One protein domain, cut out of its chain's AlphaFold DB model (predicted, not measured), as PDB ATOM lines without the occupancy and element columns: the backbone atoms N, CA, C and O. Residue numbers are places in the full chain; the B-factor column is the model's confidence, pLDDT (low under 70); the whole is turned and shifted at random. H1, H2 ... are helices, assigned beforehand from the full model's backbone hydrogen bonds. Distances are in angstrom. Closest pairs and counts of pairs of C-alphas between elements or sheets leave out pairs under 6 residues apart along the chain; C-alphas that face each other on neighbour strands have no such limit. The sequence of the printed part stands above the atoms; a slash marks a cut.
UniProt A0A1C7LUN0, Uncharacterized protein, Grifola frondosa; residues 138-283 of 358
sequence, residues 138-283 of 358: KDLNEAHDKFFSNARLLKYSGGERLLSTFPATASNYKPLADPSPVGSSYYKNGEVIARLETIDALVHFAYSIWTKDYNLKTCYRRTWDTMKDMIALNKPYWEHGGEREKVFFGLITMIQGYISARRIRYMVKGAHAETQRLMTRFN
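AT A GLANCE: This is residues 138 to 283 of the 358 residues of an uncharacterized protein of Grifola frondosa (UniProt A0A1C7LUN0). Four helices run nearly lengthwise in a rod: H3, H4 and H6 form an up-and-down bundle, each against the one before, and H1 packs along H3. Residues 271 to 283 of H6 stick out. The 146 printed residues, all helix in class with six named helices, H1 to H6, are loose, radius of gyration 19.9 A, spanning 75 by 36 by 25 A.

HOW THE PARTS SIT: H1, residues 138 to 164, touches H3, residues 190 to 216, closest at C-alphas 158 and 194, 4.1 A. H4, residues 221 to 234, makes a hairpin with H3, closest at C-alphas 223 and 209, 7.3 A. H6, residues 243 to 283, touches H3 at a shallow tilt of 14 degrees, the same way, closest at C-alphas 252 and 199, 7.4 A. Every O i to N i+4 pair is within hydrogen-bond range in H1, H3 and H6, but 6 of 10 in H4.

IN THESE COORDINATES: Find C-alpha 138 at (167.484, 206.377, 243.948); H1 runs 39.2 A. H2, residues 185 to 188, is near H3; H5, residues 236 to 239, touches H6. H6 runs 58.9 A to C-alpha 283 at (177.267, 226.008, 278.840).

THE WHOLE: The printed part has no cut; the link from H1 to H2 is long. No printed residue is under 70 in pLDDT.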
ATOM      1  N   LYS A 138     167.426 206.903 245.312       95.62
ATOM      2  CA  LYS A 138     167.484 206.377 243.948       95.62
ATOM      3  C   LYS A 138     166.755 207.279 242.949       95.62
ATOM      4  O   LYS A 138     167.344 207.619 241.924       95.62
ATOM      5  N   ASP A 139     165.540 207.718 243.272       96.00
ATOM      6  CA  ASP A 139     164.729 208.575 242.398       96.00
ATOM      7  C   ASP A 139     165.404 209.934 242.172       96.00
ATOM      8  O   ASP A 139     165.410 210.471 241.065       96.00
ATOM      9  N   LEU A 140     166.023 210.491 243.220       95.94
ATOM     10  CA  LEU A 140     166.762 211.752 243.131       95.94
ATOM     11  C   LEU A 140     168.026 211.631 242.274       95.94
ATOM     12  O   LEU A 140     168.361 212.570 241.550       95.94
ATOM     13  N   ASN A 141     168.723 210.495 242.335       95.94
ATOM     14  CA  ASN A 141     169.892 210.239 241.494       95.94
ATOM     15  C   ASN A 141     169.498 210.020 240.025       95.94
ATOM     16  O   ASN A 141     170.136 210.580 239.136       95.94
ATOM     17  N   GLU A 142     168.414 209.287 239.763       97.38
ATOM     18  CA  GLU A 142     167.877 209.131 238.406       97.38
ATOM     19  C   GLU A 142     167.421 210.480 237.830       97.38
ATOM     20  O   GLU A 142     167.728 210.813 236.682       97.38
ATOM     21  N   ALA A 143     166.763 211.307 238.649       97.38
ATOM     22  CA  ALA A 143     166.418 212.671 238.274       97.38
ATOM     23  C   ALA A 143     167.676 213.491 237.949       97.38
ATOM     24  O   ALA A 143     167.721 214.122 236.892       97.38
ATOM     25  N   HIS A 144     168.716 213.457 238.792       97.44
ATOM     26  CA  HIS A 144     169.982 214.132 238.496       97.44
ATOM     27  C   HIS A 144     170.497 213.752 237.102       97.44
ATOM     28  O   HIS A 144     170.753 214.639 236.290       97.44
ATOM     29  N   ASP A 145     170.629 212.456 236.818       97.88
ATOM     30  CA  ASP A 145     171.240 211.977 235.575       97.88
ATOM     31  C   ASP A 145     170.397 212.338 234.350       97.88
ATOM     32  O   ASP A 145     170.934 212.816 233.347       97.88
ATOM     33  N   LYS A 146     169.069 212.216 234.457       98.31
ATOM     34  CA  LYS A 146     168.129 212.625 233.409       98.31
ATOM     35  C   LYS A 146     168.249 214.114 233.090       98.31
ATOM     36  O   LYS A 146     168.454 214.488 231.936       98.31
ATOM     37  N   PHE A 147     168.138 214.973 234.104       98.44
ATOM     38  CA  PHE A 147     168.181 216.421 233.901       98.44
ATOM     39  C   PHE A 147     169.571 216.887 233.459       98.44
ATOM     40  O   PHE A 147     169.674 217.744 232.589       98.44
ATOM     41  N   PHE A 148     170.640 216.283 233.977       98.06
ATOM     42  CA  PHE A 148     172.003 216.600 233.563       98.06
ATOM     43  C   PHE A 148     172.275 216.199 232.105       98.06
ATOM     44  O   PHE A 148     172.876 216.967 231.353       98.06
ATOM     45  N   SER A 149     171.801 215.023 231.680       98.38
ATOM     46  CA  SER A 149     171.898 214.574 230.286       98.38
ATOM     47  C   SER A 149     171.152 215.519 229.341       98.38
ATOM     48  O   SER A 149     171.727 215.994 228.359       98.38
ATOM     49  N   ASN A 150     169.910 215.877 229.681       98.44
ATOM     50  CA  ASN A 150     169.117 216.838 228.913       98.44
ATOM     51  C   ASN A 150     169.793 218.211 228.836       98.44
ATOM     52  O   ASN A 150     169.872 218.795 227.759       98.44
ATOM     53  N   ALA A 151     170.341 218.705 229.951       97.94
ATOM     54  CA  ALA A 151     171.047 219.980 229.986       97.94
ATOM     55  C   ALA A 151     172.232 220.009 229.015       97.94
ATOM     56  O   ALA A 151     172.450 221.000 228.319       97.94
ATOM     57  N   ARG A 152     172.999 218.912 228.936       97.94
ATOM     58  CA  ARG A 152     174.107 218.793 227.980       97.94
ATOM     59  C   ARG A 152     173.607 218.807 226.543       97.94
ATOM     60  O   ARG A 152     174.162 219.546 225.737       97.94
ATOM     61  N   LEU A 153     172.577 218.022 226.239       97.81
ATOM     62  CA  LEU A 153     172.003 217.953 224.897       97.81
ATOM     63  C   LEU A 153     171.502 219.327 224.436       97.81
ATOM     64  O   LEU A 153     171.896 219.789 223.369       97.81
ATOM     65  N   LEU A 154     170.735 220.022 225.279       97.81
ATOM     66  CA  LEU A 154     170.232 221.369 225.001       97.81
ATOM     67  C   LEU A 154     171.358 222.402 224.874       97.81
ATOM     68  O   LEU A 154     171.320 223.239 223.980       97.81
ATOM     69  N   LYS A 155     172.398 222.320 225.715       97.06
ATOM     70  CA  LYS A 155     173.567 223.210 225.631       97.06
ATOM     71  C   LYS A 155     174.264 223.104 224.273       97.06
ATOM     72  O   LYS A 155     174.631 224.128 223.702       97.06
ATOM     73  N   TYR A 156     174.487 221.886 223.775       96.81
ATOM     74  CA  TYR A 156     175.140 221.693 222.478       96.81
ATOM     75  C   TYR A 156     174.203 222.034 221.316       96.81
ATOM     76  O   TYR A 156     174.629 222.752 220.418       96.81
ATOM     77  N   SER A 157     172.934 221.617 221.378       97.06
ATOM     78  CA  SER A 157     171.912 221.965 220.378       97.06
ATOM     79  C   SER A 157     171.773 223.480 220.213       97.06
ATOM     80  O   SER A 157     171.871 223.991 219.097       97.06
ATOM     81  N   GLY A 158     171.655 224.216 221.325       96.19
ATOM     82  CA  GLY A 158     171.523 225.670 221.297       96.19
ATOM     83  C   GLY A 158     172.757 226.340 220.697       96.19
ATOM     84  O   GLY A 158     172.632 227.269 219.902       96.19
ATOM     85  N   GLY A 159     173.949 225.822 221.006       95.81
ATOM     86  CA  GLY A 159     175.201 226.287 220.413       95.81
ATOM     87  C   GLY A 159     175.268 226.059 218.900       95.81
ATOM     88  O   GLY A 159     175.547 226.993 218.155       95.81
ATOM     89  N   GLU A 160     174.981 224.844 218.427       97.06
ATOM     90  CA  GLU A 160     175.007 224.530 216.991       97.06
ATOM     91  C   GLU A 160     173.961 225.324 216.209       97.06
ATOM     92  O   GLU A 160     174.259 225.865 215.143       97.06
ATOM     93  N   ARG A 161     172.758 225.471 216.772       96.44
ATOM     94  CA  ARG A 161     171.710 226.290 216.173       96.44
ATOM     95  C   ARG A 161     172.130 227.753 216.090       96.44
ATOM     96  O   ARG A 161     171.954 228.350 215.032       96.44
ATOM     97  N   LEU A 162     172.734 228.319 217.136       95.56
ATOM     98  CA  LEU A 162     173.246 229.692 217.096       95.56
ATOM     99  C   LEU A 162     174.294 229.868 215.986       95.56
ATOM    100  O   LEU A 162     174.193 230.803 215.194       95.56
ATOM    101  N   LEU A 163     175.252 228.943 215.868       96.69
ATOM    102  CA  LEU A 163     176.275 228.992 214.814       96.69
ATOM    103  C   LEU A 163     175.673 228.924 213.400       96.69
ATOM    104  O   LEU A 163     176.193 229.547 212.476       96.69
ATOM    105  N   SER A 164     174.553 228.219 213.232       96.75
ATOM    106  CA  SER A 164     173.846 228.129 211.948       96.75
ATOM    107  C   SER A 164     173.074 229.391 211.556       96.75
ATOM    108  O   SER A 164     172.628 229.498 210.416       96.75
ATOM    109  N   THR A 165     172.909 230.345 212.479       95.69
ATOM    110  CA  THR A 165     172.189 231.602 212.207       95.69
ATOM    111  C   THR A 165     173.093 232.707 211.671       95.69
ATOM    112  O   THR A 165     172.590 233.709 211.167       95.69
ATOM    113  N   PHE A 166     174.418 232.539 211.749       96.25
ATOM    114  CA  PHE A 166     175.348 233.501 211.168       96.25
ATOM    115  C   PHE A 166     175.250 233.525 209.633       96.25
ATOM    116  O   PHE A 166     174.868 232.529 209.017       96.25
ATOM    117  N   PRO A 167     175.611 234.648 208.987       96.38
ATOM    118  CA  PRO A 167     175.750 234.688 207.537       96.38
ATOM    119  C   PRO A 167     176.764 233.642 207.064       96.38
ATOM    120  O   PRO A 167     177.806 233.481 207.694       96.38
ATOM    121  N   ALA A 168     176.520 232.996 205.922       97.19
ATOM    122  CA  ALA A 168     177.421 231.969 205.383       97.19
ATOM    123  C   ALA A 168     178.848 232.476 205.074       97.19
ATOM    124  O   ALA A 168     179.766 231.679 204.912       97.19
ATOM    125  N   THR A 169     179.040 233.795 204.994       97.81
ATOM    126  CA  THR A 169     180.345 234.455 204.828       97.81
ATOM    127  C   THR A 169     181.133 234.592 206.133       97.81
ATOM    128  O   THR A 169     182.324 234.898 206.095       97.81
ATOM    129  N   ALA A 170     180.493 234.402 207.288       97.88
ATOM    130  CA  ALA A 170     181.133 234.522 208.588       97.88
ATOM    131  C   ALA A 170     181.937 233.254 208.921       97.88
ATOM    132  O   ALA A 170     181.484 232.135 208.693       97.88
ATOM    133  N   SER A 171     183.126 233.412 209.506       98.12
ATOM    134  CA  SER A 171     184.031 232.290 209.821       98.12
ATOM    135  C   SER A 171     183.484 231.319 210.871       98.12
ATOM    136  O   SER A 171     183.910 230.172 210.947       98.12
ATOM    137  N   ASN A 172     182.544 231.780 211.691       96.25
ATOM    138  CA  ASN A 172     181.857 231.013 212.721       96.25
ATOM    139  C   ASN A 172     180.551 230.369 212.225       96.25
ATOM    140  O   ASN A 172     179.870 229.714 213.016       96.25
ATOM    141  N   TYR A 173     180.188 230.541 210.950       97.69
ATOM    142  CA  TYR A 173     179.034 229.863 210.380       97.69
ATOM    143  C   TYR A 173     179.267 228.352 210.340       97.69
ATOM    144  O   TYR A 173     180.231 227.864 209.747       97.69
ATOM    145  N   LYS A 174     178.351 227.601 210.952       98.00
ATOM    146  CA  LYS A 174     178.331 226.139 210.891       98.00
ATOM    147  C   LYS A 174     176.918 225.685 210.513       98.00
ATOM    148  O   LYS A 174     176.007 225.883 211.318       98.00
ATOM    149  N   PRO A 175     176.702 225.088 209.326       97.19
ATOM    150  CA  PRO A 175     175.380 224.604 208.947       97.19
ATOM    151  C   PRO A 175     174.942 223.450 209.859       97.19
ATOM    152  O   PRO A 175     175.762 222.636 210.294       97.19
ATOM    153  N   LEU A 176     173.639 223.376 210.144       96.62
ATOM    154  CA  LEU A 176     173.040 222.241 210.851       96.62
ATOM    155  C   LEU A 176     173.122 220.982 209.980       96.62
ATOM    156  O   LEU A 176     172.913 221.055 208.771       96.62
ATOM    157  N   ALA A 177     173.380 219.829 210.604       96.88
ATOM    158  CA  ALA A 177     173.403 218.542 209.904       96.88
ATOM    159  C   ALA A 177     172.026 218.166 209.327       96.88
ATOM    160  O   ALA A 177     171.949 217.595 208.245       96.88
ATOM    161  N   ASP A 178     170.956 218.522 210.043       95.56
ATOM    162  CA  ASP A 178     169.566 218.340 209.627       95.56
ATOM    163  C   ASP A 178     168.820 219.681 209.781       95.56
ATOM    164  O   ASP A 178     168.319 220.006 210.866       95.56
ATOM    165  N   PRO A 179     168.860 220.556 208.758       95.25
ATOM    166  CA  PRO A 179     168.263 221.879 208.853       95.25
ATOM    167  C   PRO A 179     166.736 221.785 208.898       95.25
ATOM    168  O   PRO A 179     166.107 221.053 208.135       95.25
ATOM    169  N   SER A 180     166.112 222.588 209.765       94.50
ATOM    170  CA  SER A 180     164.650 222.675 209.818       94.50
ATOM    171  C   SER A 180     164.075 223.123 208.462       94.50
ATOM    172  O   SER A 180     164.694 223.959 207.801       94.50
ATOM    173  N   PRO A 181     162.877 222.645 208.064       96.00
ATOM    174  CA  PRO A 181     162.285 222.986 206.774       96.00
ATOM    175  C   PRO A 181     162.216 224.498 206.540       96.00
ATOM    176  O   PRO A 181     161.811 225.260 207.430       96.00
ATOM    177  N   VAL A 182     162.589 224.929 205.333       95.38
ATOM    178  CA  VAL A 182     162.559 226.341 204.935       95.38
ATOM    179  C   VAL A 182     161.135 226.879 205.084       95.38
ATOM    180  O   VAL A 182     160.163 226.239 204.694       95.38
ATOM    181  N   GLY A 183     161.002 228.056 205.694       93.81
ATOM    182  CA  GLY A 183     159.706 228.690 205.953       93.81
ATOM    183  C   GLY A 183     159.060 228.318 207.293       93.81
ATOM    184  O   GLY A 183     158.179 229.056 207.743       93.81
ATOM    185  N   SER A 184     159.534 227.266 207.972       95.88
ATOM    186  CA  SER A 184     159.112 226.952 209.342       95.88
ATOM    187  C   SER A 184     159.487 228.074 210.320       95.88
ATOM    188  O   SER A 184     160.481 228.783 210.140       95.88
ATOM    189  N   SER A 185     158.720 228.220 211.406       92.88
ATOM    190  CA  SER A 185     159.057 229.158 212.489       92.88
ATOM    191  C   SER A 185     160.418 228.852 213.120       92.88
ATOM    192  O   SER A 185     161.073 229.775 213.601       92.88
ATOM    193  N   TYR A 186     160.842 227.582 213.077       92.12
ATOM    194  CA  TYR A 186     162.151 227.131 213.543       92.12
ATOM    195  C   TYR A 186     163.298 227.668 212.692       92.12
ATOM    196  O   TYR A 186     164.299 228.126 213.234       92.12
ATOM    197  N   TYR A 187     163.121 227.670 211.371       94.44
ATOM    198  CA  TYR A 187     164.080 228.255 210.442       94.44
ATOM    199  C   TYR A 187     164.134 229.786 210.583       94.44
ATOM    200  O   TYR A 187     165.208 230.366 210.697       94.44
ATOM    201  N   LYS A 188     162.968 230.448 210.638       95.50
ATOM    202  CA  LYS A 188     162.872 231.920 210.705       95.50
ATOM    203  C   LYS A 188     163.404 232.514 212.013       95.50
ATOM    204  O   LYS A 188     163.972 233.596 211.993       95.50
ATOM    205  N   ASN A 189     163.198 231.829 213.140       95.38
ATOM    206  CA  ASN A 189     163.556 232.323 214.475       95.38
ATOM    207  C   ASN A 189     164.698 231.511 215.109       95.38
ATOM    208  O   ASN A 189     164.702 231.304 216.324       95.38
ATOM    209  N   GLY A 190     165.654 231.034 214.304       94.81
ATOM    210  CA  GLY A 190     166.725 230.146 214.770       94.81
ATOM    211  C   GLY A 190     167.508 230.696 215.968       94.81
ATOM    212  O   GLY A 190     167.772 229.957 216.913       94.81
ATOM    213  N   GLU A 191     167.792 232.000 215.983       93.94
ATOM    214  CA  GLU A 191     168.530 232.667 217.066       93.94
ATOM    215  C   GLU A 191     167.739 232.677 218.384       93.94
ATOM    216  O   GLU A 191     168.261 232.330 219.444       93.94
ATOM    217  N   VAL A 192     166.448 233.018 218.326       93.81
ATOM    218  CA  VAL A 192     165.562 233.030 219.503       93.81
ATOM    219  C   VAL A 192     165.430 231.623 220.086       93.81
ATOM    220  O   VAL A 192     165.452 231.447 221.302       93.81
ATOM    221  N   ILE A 193     165.336 230.611 219.225       95.62
ATOM    222  CA  ILE A 193     165.220 229.211 219.643       95.62
ATOM    223  C   ILE A 193     166.532 228.719 220.255       95.62
ATOM    224  O   ILE A 193     166.501 228.077 221.300       95.62
ATOM    225  N   ALA A 194     167.682 229.086 219.687       95.44
ATOM    226  CA  ALA A 194     168.987 228.780 220.270       95.44
ATOM    227  C   ALA A 194     169.138 229.359 221.691       95.44
ATOM    228  O   ALA A 194     169.635 228.692 222.605       95.44
ATOM    229  N   ARG A 195     168.653 230.590 221.908       94.19
ATOM    230  CA  ARG A 195     168.609 231.219 223.239       94.19
ATOM    231  C   ARG A 195     167.672 230.478 224.192       94.19
ATOM    232  O   ARG A 195     168.050 230.242 225.337       94.19
ATOM    233  N   LEU A 196     166.487 230.081 223.723       95.75
ATOM    234  CA  LEU A 196     165.530 229.298 224.508       95.75
ATOM    235  C   LEU A 196     166.137 227.958 224.956       95.75
ATOM    236  O   LEU A 196     166.094 227.643 226.141       95.75
ATOM    237  N   GLU A 197     166.757 227.213 224.034       96.69
ATOM    238  CA  GLU A 197     167.452 225.949 224.324       96.69
ATOM    239  C   GLU A 197     168.572 226.157 225.361       96.69
ATOM    240  O   GLU A 197     168.726 225.364 226.289       96.69
ATOM    241  N   THR A 198     169.311 227.269 225.272       96.00
ATOM    242  CA  THR A 198     170.367 227.616 226.239       96.00
ATOM    243  C   THR A 198     169.812 227.905 227.638       96.00
ATOM    244  O   THR A 198     170.399 227.482 228.637       96.00
ATOM    245  N   ILE A 199     168.680 228.605 227.745       96.31
ATOM    246  CA  ILE A 199     168.018 228.862 229.034       96.31
ATOM    247  C   ILE A 199     167.449 227.573 229.613       96.31
ATOM    248  O   ILE A 199     167.604 227.322 230.808       96.31
ATOM    249  N   ASP A 200     166.838 226.733 228.782       97.44
ATOM    250  CA  ASP A 200     166.317 225.448 229.232       97.44
ATOM    251  C   ASP A 200     167.455 224.535 229.723       97.44
ATOM    252  O   ASP A 200     167.348 223.910 230.781       97.44
ATOM    253  N   ALA A 201     168.615 224.566 229.057       97.62
ATOM    254  CA  ALA A 201     169.830 223.923 229.548       97.62
ATOM    255  C   ALA A 201     170.259 224.451 230.929       97.62
ATOM    256  O   ALA A 201     170.606 223.656 231.803       97.62
ATOM    257  N   LEU A 202     170.214 225.771 231.166       96.88
ATOM    258  CA  LEU A 202     170.519 226.361 232.479       96.88
ATOM    259  C   LEU A 202     169.554 225.877 233.566       96.88
ATOM    260  O   LEU A 202     169.995 225.550 234.669       96.88
ATOM    261  N   VAL A 203     168.255 225.805 233.264       97.44
ATOM    262  CA  VAL A 203     167.235 225.304 234.198       97.44
ATOM    263  C   VAL A 203     167.478 223.830 234.517       97.44
ATOM    264  O   VAL A 203     167.484 223.450 235.689       97.44
ATOM    265  N   HIS A 204     167.754 223.007 233.503       98.25
ATOM    266  CA  HIS A 204     168.063 221.591 233.676       98.25
ATOM    267  C   HIS A 204     169.356 221.370 234.482       98.25
ATOM    268  O   HIS A 204     169.370 220.542 235.399       98.25
ATOM    269  N   PHE A 205     170.423 222.142 234.226       97.88
ATOM    270  CA  PHE A 205     171.632 222.102 235.054       97.88
ATOM    271  C   PHE A 205     171.319 222.492 236.500       97.88
ATOM    272  O   PHE A 205     171.643 221.730 237.409       97.88
ATOM    273  N   ALA A 206     170.625 223.611 236.725       97.44
ATOM    274  CA  ALA A 206     170.269 224.069 238.067       97.44
ATOM    275  C   ALA A 206     169.449 223.021 238.832       97.44
ATOM    276  O   ALA A 206     169.723 222.755 240.006       97.44
ATOM    277  N   TYR A 207     168.481 222.392 238.164       97.88
ATOM    278  CA  TYR A 207     167.659 221.345 238.752       97.88
ATOM    279  C   TYR A 207     168.472 220.083 239.060       97.88
ATOM    280  O   TYR A 207     168.392 219.565 240.173       97.88
ATOM    281  N   SER A 208     169.322 219.627 238.133       97.75
ATOM    282  CA  SER A 208     170.191 218.468 238.372       97.75
ATOM    283  C   SER A 208     171.106 218.691 239.585       97.75
ATOM    284  O   SER A 208     171.131 217.871 240.500       97.75
ATOM    285  N   ILE A 209     171.763 219.847 239.696       97.12
ATOM    286  CA  ILE A 209     172.617 220.166 240.850       97.12
ATOM    287  C   ILE A 209     171.779 220.239 242.133       97.12
ATOM    288  O   ILE A 209     172.184 219.710 243.171       97.12
ATOM    289  N   TRP A 210     170.582 220.831 242.063       96.56
ATOM    290  CA  TRP A 210     169.666 220.884 243.198       96.56
ATOM    291  C   TRP A 210     169.264 219.495 243.703       96.56
ATOM    292  O   TRP A 210     169.260 219.302 244.918       96.56
ATOM    293  N   THR A 211     168.971 218.529 242.825       96.69
ATOM    294  CA  THR A 211     168.602 217.162 243.249       96.69
ATOM    295  C   THR A 211     169.713 216.497 244.067       96.69
ATOM    296  O   THR A 211     169.434 215.931 245.126       96.69
ATOM    297  N   LYS A 212     170.985 216.664 243.672       95.81
ATOM    298  CA  LYS A 212     172.145 216.187 244.448       95.81
ATOM    299  C   LYS A 212     172.296 216.890 245.792       95.81
ATOM    300  O   LYS A 212     172.465 216.230 246.815       95.81
ATOM    301  N   ASP A 213     172.212 218.218 245.805       94.69
ATOM    302  CA  ASP A 213     172.285 219.016 247.037       94.69
ATOM    303  C   ASP A 213     171.139 218.688 248.010       94.69
ATOM    304  O   ASP A 213     171.294 218.753 249.236       94.69
ATOM    305  N   TYR A 214     169.960 218.381 247.465       93.62
ATOM    306  CA  TYR A 214     168.788 217.983 248.230       93.62
ATOM    307  C   TYR A 214     168.995 216.608 248.868       93.62
ATOM    308  O   TYR A 214     168.831 216.495 250.084       93.62
ATOM    309  N   ASN A 215     169.427 215.618 248.079       93.62
ATOM    310  CA  ASN A 215     169.730 214.263 248.539       93.62
ATOM    311  C   ASN A 215     170.783 214.281 249.667       93.62
ATOM    312  O   ASN A 215     170.545 213.852 250.795       93.62
ATOM    313  N   LEU A 216     171.924 214.925 249.411       92.69
ATOM    314  CA  LEU A 216     173.069 214.919 250.327       92.69
ATOM    315  C   LEU A 216     172.913 215.891 251.504       92.69
ATOM    316  O   LEU A 216     173.698 215.857 252.450       92.69
ATOM    317  N   LYS A 217     171.896 216.764 251.478       92.31
ATOM    318  CA  LYS A 217     171.669 217.823 252.480       92.31
ATOM    319  C   LYS A 217     172.894 218.731 252.665       92.31
ATOM    320  O   LYS A 217     173.054 219.347 253.725       92.31
ATOM    321  N   THR A 218     173.705 218.870 251.620       93.81
ATOM    322  CA  THR A 218     174.881 219.745 251.527       93.81
ATOM    323  C   THR A 218     174.749 220.672 250.320       93.81
ATOM    324  O   THR A 218     173.806 220.550 249.544       93.81
ATOM    325  N   CYS A 219     175.666 221.629 250.183       94.62
ATOM    326  CA  CYS A 219     175.762 222.470 248.994       94.62
ATOM    327  C   CYS A 219     177.173 222.414 248.436       94.62
ATOM    328  O   CYS A 219     178.120 222.883 249.077       94.62
ATOM    329  N   TYR A 220     177.318 221.850 247.240       93.56
ATOM    330  CA  TYR A 220     178.614 221.775 246.578       93.56
ATOM    331  C   TYR A 220     178.927 223.088 245.865       93.56
ATOM    332  O   TYR A 220     178.585 223.284 244.701       93.56
ATOM    333  N   ARG A 221     179.610 224.003 246.568       92.62
ATOM    334  CA  ARG A 221     179.940 225.344 246.054       92.62
ATOM    335  C   ARG A 221     180.608 225.309 244.673       92.62
ATOM    336  O   ARG A 221     180.159 226.028 243.792       92.62
ATOM    337  N   ARG A 222     181.596 224.425 244.478       93.56
ATOM    338  CA  ARG A 222     182.318 224.274 243.200       93.56
ATOM    339  C   ARG A 222     181.394 223.889 242.041       93.56
ATOM    340  O   ARG A 222     181.555 224.407 240.945       93.56
ATOM    341  N   THR A 223     180.405 223.032 242.287       93.69
ATOM    342  CA  THR A 223     179.430 222.611 241.269       93.69
ATOM    343  C   THR A 223     178.514 223.763 240.860       93.69
ATOM    344  O   THR A 223     178.186 223.910 239.692       93.69
ATOM    345  N   TRP A 224     178.127 224.629 241.798       94.75
ATOM    346  CA  TRP A 224     177.363 225.837 241.468       94.75
ATOM    347  C   TRP A 224     178.197 226.900 240.746       94.75
ATOM    348  O   TRP A 224     177.639 227.703 240.002       94.75
ATOM    349  N   ASP A 225     179.516 226.923 240.956       93.25
ATOM    350  CA  ASP A 225     180.403 227.876 240.290       93.25
ATOM    351  C   ASP A 225     180.513 227.588 238.778       93.25
ATOM    352  O   ASP A 225     180.489 228.535 238.002       93.25
ATOM    353  N   THR A 226     180.449 226.325 238.328       93.56
ATOM    354  CA  THR A 226     180.457 226.004 236.880       93.56
ATOM    355  C   THR A 226     179.253 226.576 236.124       93.56
ATOM    356  O   THR A 226     179.318 226.812 234.920       93.56
ATOM    357  N   MET A 227     178.127 226.801 236.812       94.25
ATOM    358  CA  MET A 227     176.971 227.472 236.213       94.25
ATOM    359  C   MET A 227     177.188 228.975 236.037       94.25
ATOM    360  O   MET A 227     176.605 229.560 235.126       94.25
ATOM    361  N   LYS A 228     178.021 229.612 236.870       92.25
ATOM    362  CA  LYS A 228     178.326 231.039 236.716       92.25
ATOM    363  C   LYS A 228     179.095 231.300 235.439       92.25
ATOM    364  O   LYS A 228     178.760 232.258 234.762       92.25
ATOM    365  N   ASP A 229     180.042 230.435 235.095       91.38
ATOM    366  CA  ASP A 229     180.815 230.566 233.859       91.38
ATOM    367  C   ASP A 229     179.889 230.489 232.639       91.38
ATOM    368  O   ASP A 229     179.980 231.300 231.721       91.38
ATOM    369  N   MET A 230     178.917 229.568 232.665       91.44
ATOM    370  CA  MET A 230     177.908 229.463 231.610       91.44
ATOM    371  C   MET A 230     176.992 230.695 231.559       91.44
ATOM    372  O   MET A 230     176.687 231.172 230.471       91.44
ATOM    373  N   ILE A 231     176.563 231.236 232.704       93.88
ATOM    374  CA  ILE A 231     175.761 232.470 232.746       93.88
ATOM    375  C   ILE A 231     176.579 233.665 232.234       93.88
ATOM    376  O   ILE A 231     176.087 234.421 231.403       93.88
ATOM    377  N   ALA A 232     177.825 233.812 232.685       93.12
ATOM    378  CA  ALA A 232     178.727 234.898 232.314       93.12
ATOM    379  C   ALA A 232     179.034 234.893 230.813       93.12
ATOM    380  O   ALA A 232     179.013 235.952 230.194       93.12
ATOM    381  N   LEU A 233     179.231 233.712 230.220       90.06
ATOM    382  CA  LEU A 233     179.439 233.564 228.780       90.06
ATOM    383  C   LEU A 233     178.237 234.057 227.962       90.06
ATOM    384  O   LEU A 233     178.417 234.635 226.897       90.06
ATOM    385  N   ASN A 234     177.012 233.835 228.447       86.62
ATOM    386  CA  ASN A 234     175.803 234.161 227.690       86.62
ATOM    387  C   ASN A 234     175.253 235.572 227.968       86.62
ATOM    388  O   ASN A 234     174.531 236.123 227.140       86.62
ATOM    389  N   LYS A 235     175.607 236.181 229.105       88.19
ATOM    390  CA  LYS A 235     175.081 237.479 229.559       88.19
ATOM    391  C   LYS A 235     175.229 238.622 228.535       88.19
ATOM    392  O   LYS A 235     174.222 239.289 228.290       88.19
ATOM    393  N   PRO A 236     176.391 238.835 227.879       88.62
ATOM    394  CA  PRO A 236     176.578 239.967 226.964       88.62
ATOM    395  C   PRO A 236     175.624 239.943 225.763       88.62
ATOM    396  O   PRO A 236     175.168 240.991 225.304       88.62
ATOM    397  N   TYR A 237     175.273 238.742 225.291       84.81
ATOM    398  CA  TYR A 237     174.366 238.537 224.158       84.81
ATOM    399  C   TYR A 237     172.905 238.865 224.483       84.81
ATOM    400  O   TYR A 237     172.080 238.950 223.574       84.81
ATOM    401  N   TRP A 238     172.567 239.005 225.765       86.12
ATOM    402  CA  TRP A 238     171.195 239.180 226.236       86.12
ATOM    403  C   TRP A 238     170.919 240.586 226.765       86.12
ATOM    404  O   TRP A 238     169.778 241.038 226.711       86.12
ATOM    405  N   GLU A 239     171.948 241.300 227.225       88.12
ATOM    406  CA  GLU A 239     171.808 242.660 227.767       88.12
ATOM    407  C   GLU A 239     171.371 243.688 226.715       88.12
ATOM    408  O   GLU A 239     170.604 244.598 227.024       88.12
ATOM    409  N   HIS A 240     171.799 243.514 225.465       86.19
ATOM    410  CA  HIS A 240     171.569 244.475 224.379       86.19
ATOM    411  C   HIS A 240     170.398 244.098 223.457       86.19
ATOM    412  O   HIS A 240     170.224 244.696 222.397       86.19
ATOM    413  N   GLY A 241     169.614 243.081 223.822       86.38
ATOM    414  CA  GLY A 241     168.528 242.581 222.983       86.38
ATOM    415  C   GLY A 241     167.230 243.398 223.069       86.38
ATOM    416  O   GLY A 241     167.085 244.322 223.873       86.38
ATOM    417  N   GLY A 242     166.258 243.034 222.229       91.31
ATOM    418  CA  GLY A 242     164.918 243.616 222.234       91.31
ATOM    419  C   GLY A 242     164.094 243.216 223.463       91.31
ATOM    420  O   GLY A 242     164.572 242.588 224.407       91.31
ATOM    421  N   GLU A 243     162.809 243.576 223.476       92.81
ATOM    422  CA  GLU A 243     161.919 243.284 224.613       92.81
ATOM    423  C   GLU A 243     161.828 241.786 224.941       92.81
ATOM    424  O   GLU A 243     161.779 241.411 226.112       92.81
ATOM    425  N   ARG A 244     161.875 240.919 223.922       89.38
ATOM    426  CA  ARG A 244     161.854 239.458 224.097       89.38
ATOM    427  C   ARG A 244     163.114 238.961 224.805       89.38
ATOM    428  O   ARG A 244     163.035 238.144 225.718       89.38
ATOM    429  N   GLU A 245     164.273 239.491 224.439       89.69
ATOM    430  CA  GLU A 245     165.556 239.162 225.055       89.69
ATOM    431  C   GLU A 245     165.653 239.658 226.501       89.69
ATOM    432  O   GLU A 245     166.236 238.977 227.345       89.69
ATOM    433  N   LYS A 246     165.009 240.782 226.831       92.25
ATOM    434  CA  LYS A 246     164.905 241.247 228.223       92.25
ATOM    435  C   LYS A 246     164.160 240.251 229.113       92.25
ATOM    436  O   LYS A 246     164.531 240.083 230.275       92.25
ATOM    437  N   VAL A 247     163.152 239.547 228.583       93.50
ATOM    438  CA  VAL A 247     162.459 238.476 229.326       93.50
ATOM    439  C   VAL A 247     163.424 237.339 229.642       93.50
ATOM    440  O   VAL A 247     163.481 236.880 230.785       93.50
ATOM    441  N   PHE A 248     164.228 236.926 228.659       93.44
ATOM    442  CA  PHE A 248     165.281 235.940 228.876       93.44
ATOM    443  C   PHE A 248     166.237 236.403 229.969       93.44
ATOM    444  O   PHE A 248     166.390 235.692 230.962       93.44
ATOM    445  N   PHE A 249     166.789 237.616 229.854       93.88
ATOM    446  CA  PHE A 249     167.682 238.206 230.854       93.88
ATOM    447  C   PHE A 249     167.086 238.187 232.274       93.88
ATOM    448  O   PHE A 249     167.775 237.843 233.241       93.88
ATOM    449  N   GLY A 250     165.786 238.467 232.405       94.81
ATOM    450  CA  GLY A 250     165.051 238.331 233.662       94.81
ATOM    451  C   GLY A 250     165.070 236.904 234.224       94.81
ATOM    452  O   GLY A 250     165.370 236.717 235.405       94.81
ATOM    453  N   LEU A 251     164.826 235.882 233.391       94.69
ATOM    454  CA  LEU A 251     164.906 234.468 233.797       94.69
ATOM    455  C   LEU A 251     166.303 234.096 234.305       94.69
ATOM    456  O   LEU A 251     166.436 233.462 235.351       94.69
ATOM    457  N   ILE A 252     167.353 234.527 233.609       94.56
ATOM    458  CA  ILE A 252     168.742 234.259 234.012       94.56
ATOM    459  C   ILE A 252     169.067 234.935 235.337       94.56
ATOM    460  O   ILE A 252     169.671 234.317 236.212       94.56
ATOM    461  N   THR A 253     168.611 236.175 235.517       95.25
ATOM    462  CA  THR A 253     168.762 236.908 236.777       95.25
ATOM    463  C   THR A 253     168.059 236.175 237.922       95.25
ATOM    464  O   THR A 253     168.627 236.035 239.006       95.25
ATOM    465  N   MET A 254     166.862 235.618 237.689       96.88
ATOM    466  CA  MET A 254     166.167 234.787 238.680       96.88
ATOM    467  C   MET A 254     166.930 233.495 239.001       96.88
ATOM    468  O   MET A 254     167.056 233.145 240.177       96.88
ATOM    469  N   ILE A 255     167.489 232.814 237.996       95.81
ATOM    470  CA  ILE A 255     168.336 231.627 238.198       95.81
ATOM    471  C   ILE A 255     169.581 232.003 239.019       95.81
ATOM    472  O   ILE A 255     169.897 231.334 240.003       95.81
ATOM    473  N   GLN A 256     170.254 233.110 238.699       95.44
ATOM    474  CA  GLN A 256     171.411 233.605 239.448       95.44
ATOM    475  C   GLN A 256     171.065 233.966 240.900       95.44
ATOM    476  O   GLN A 256     171.810 233.620 241.828       95.44
ATOM    477  N   GLY A 257     169.920 234.617 241.111       96.12
ATOM    478  CA  GLY A 257     169.377 234.906 242.436       96.12
ATOM    479  C   GLY A 257     169.115 233.628 243.231       96.12
ATOM    480  O   GLY A 257     169.532 233.524 244.385       96.12
ATOM    481  N   TYR A 258     168.523 232.611 242.596       95.56
ATOM    482  CA  TYR A 258     168.293 231.301 243.200       95.56
ATOM    483  C   TYR A 258     169.598 230.614 243.634       95.56
ATOM    484  O   TYR A 258     169.707 230.184 244.787       95.56
ATOM    485  N   ILE A 259     170.616 230.564 242.764       94.50
ATOM    486  CA  ILE A 259     171.939 229.996 243.089       94.50
ATOM    487  C   ILE A 259     172.539 230.713 244.305       94.50
ATOM    488  O   ILE A 259     173.027 230.084 245.247       94.50
ATOM    489  N   SER A 260     172.489 232.047 244.295       94.88
ATOM    490  CA  SER A 260     173.051 232.884 245.356       94.88
ATOM    491  C   SER A 260     172.335 232.655 246.688       94.88
ATOM    492  O   SER A 260     172.986 232.371 247.697       94.88
ATOM    493  N   ALA A 261     170.999 232.663 246.686       94.75
ATOM    494  CA  ALA A 261     170.183 232.382 247.862       94.75
ATOM    495  C   ALA A 261     170.453 230.979 248.427       94.75
ATOM    496  O   ALA A 261     170.553 230.800 249.644       94.75
ATOM    497  N   ARG A 262     170.631 229.974 247.559       93.62
ATOM    498  CA  ARG A 262     170.948 228.604 247.977       93.62
ATOM    499  C   ARG A 262     172.293 228.539 248.698       93.62
ATOM    500  O   ARG A 262     172.357 227.978 249.793       93.62
ATOM    501  N   ARG A 263     173.336 229.158 248.137       92.12
ATOM    502  CA  ARG A 263     174.676 229.224 248.747       92.12
ATOM    503  C   ARG A 263     174.637 229.908 250.113       92.12
ATOM    504  O   ARG A 263     175.147 229.349 251.084       92.12
ATOM    505  N   ILE A 264     173.975 231.063 250.205       94.19
ATOM    506  CA  ILE A 264     173.820 231.809 251.465       94.19
ATOM    507  C   ILE A 264     173.098 230.954 252.507       94.19
ATOM    508  O   ILE A 264     173.569 230.836 253.636       94.19
ATOM    509  N   ARG A 265     172.001 230.282 252.136       94.25
ATOM    510  CA  ARG A 265     171.240 229.433 253.063       94.25
ATOM    511  C   ARG A 265     172.098 228.339 253.700       94.25
ATOM    512  O   ARG A 265     171.985 228.104 254.901       94.25
ATOM    513  N   TYR A 266     172.937 227.655 252.923       93.12
ATOM    514  CA  TYR A 266     173.810 226.611 253.474       93.12
ATOM    515  C   TYR A 266     174.972 227.173 254.287       93.12
ATOM    516  O   TYR A 266     175.317 226.588 255.311       93.12
ATOM    517  N   MET A 267     175.526 228.315 253.881       92.94
ATOM    518  CA  MET A 267     176.535 229.029 254.661       92.94
ATOM    519  C   MET A 267     175.988 229.423 256.042       92.94
ATOM    520  O   MET A 267     176.598 229.098 257.056       92.94
ATOM    521  N   VAL A 268     174.796 230.028 256.090       96.00
ATOM    522  CA  VAL A 268     174.117 230.404 257.343       96.00
ATOM    523  C   VAL A 268     173.798 229.173 258.188       96.00
ATOM    524  O   VAL A 268     174.022 229.189 259.394       96.00
ATOM    525  N   LYS A 269     173.334 228.073 257.579       94.44
ATOM    526  CA  LYS A 269     173.088 226.811 258.296       94.44
ATOM    527  C   LYS A 269     174.369 226.254 258.931       94.44
ATOM    528  O   LYS A 269     174.322 225.778 260.063       94.44
ATOM    529  N   GLY A 270     175.492 226.309 258.213       92.88
ATOM    530  CA  GLY A 270     176.803 225.900 258.722       92.88
ATOM    531  C   GLY A 270     177.253 226.760 259.901       92.88
ATOM    532  O   GLY A 270     177.548 226.221 260.965       92.88
ATOM    533  N   ALA A 271     177.205 228.086 259.743       95.06
ATOM    534  CA  ALA A 271     177.536 229.037 260.803       95.06
ATOM    535  C   ALA A 271     176.646 228.847 262.041       95.06
ATOM    536  O   ALA A 271     177.145 228.795 263.159       95.06
ATOM    537  N   HIS A 272     175.339 228.652 261.853       95.75
ATOM    538  CA  HIS A 272     174.414 228.394 262.953       95.75
ATOM    539  C   HIS A 272     174.766 227.110 263.719       95.75
ATOM    540  O   HIS A 272     174.775 227.111 264.948       95.75
ATOM    541  N   ALA A 273     175.092 226.022 263.015       95.00
ATOM    542  CA  ALA A 273     175.505 224.773 263.652       95.00
ATOM    543  C   ALA A 273     176.814 224.930 264.449       95.00
ATOM    544  O   ALA A 273     176.955 224.340 265.518       95.00
ATOM    545  N   GLU A 274     177.760 225.730 263.954       96.31
ATOM    546  CA  GLU A 274     178.997 226.063 264.668       96.31
ATOM    547  C   GLU A 274     178.721 226.895 265.926       96.31
ATOM    548  O   GLU A 274     179.175 226.525 267.010       96.31
ATOM    549  N   THR A 275     177.904 227.947 265.821       96.88
ATOM    550  CA  THR A 275     177.480 228.765 266.965       96.88
ATOM    551  C   THR A 275     176.799 227.914 268.035       96.88
ATOM    552  O   THR A 275     177.136 228.023 269.211       96.88
ATOM    553  N   GLN A 276     175.901 227.006 267.645       97.31
ATOM    554  CA  GLN A 276     175.240 226.083 268.575       97.31
ATOM    555  C   GLN A 276     176.236 225.160 269.291       97.31
ATOM    556  O   GLN A 276     176.124 224.933 270.498       97.31
ATOM    557  N   ARG A 277     177.249 224.651 268.577       97.94
ATOM    558  CA  ARG A 277     178.318 223.839 269.183       97.94
ATOM    559  C   ARG A 277     179.130 224.645 270.196       97.94
ATOM    560  O   ARG A 277     179.401 224.134 271.280       97.94
ATOM    561  N   LEU A 278     179.497 225.884 269.870       97.81
ATOM    562  CA  LEU A 278     180.235 226.766 270.780       97.81
ATOM    563  C   LEU A 278     179.415 227.104 272.027       97.81
ATOM    564  O   LEU A 278     179.922 226.942 273.132       97.81
ATOM    565  N   MET A 279     178.138 227.461 271.864       97.50
ATOM    566  CA  MET A 279     177.232 227.720 272.991       97.50
ATOM    567  C   MET A 279     177.068 226.487 273.880       97.50
ATOM    568  O   MET A 279     177.115 226.590 275.101       97.50
ATOM    569  N   THR A 280     176.963 225.296 273.285       98.00
ATOM    570  CA  THR A 280     176.909 224.043 274.051       98.00
ATOM    571  C   THR A 280     178.181 223.840 274.879       98.00
ATOM    572  O   THR A 280     178.095 223.523 276.063       98.00
ATOM    573  N   ARG A 281     179.368 224.062 274.294       98.25
ATOM    574  CA  ARG A 281     180.645 223.963 275.023       98.25
ATOM    575  C   ARG A 281     180.738 224.996 276.142       98.25
ATOM    576  O   ARG A 281     181.137 224.642 277.246       98.25
ATOM    577  N   PHE A 282     180.342 226.236 275.873       98.31
ATOM    578  CA  PHE A 282     180.312 227.302 276.870       98.31
ATOM    579  C   PHE A 282     179.408 226.939 278.054       98.31
ATOM    580  O   PHE A 282     179.849 227.005 279.197       98.31
ATOM    581  N   ASN A 283     178.196 226.442 277.794       97.75
ATOM    582  CA  ASN A 283     177.267 226.008 278.840       97.75
ATOM    583  C   ASN A 283     177.834 224.854 279.681       97.75
ATOM    584  O   ASN A 283     177.669 224.839 280.901       97.75
TER     585      ASN A 283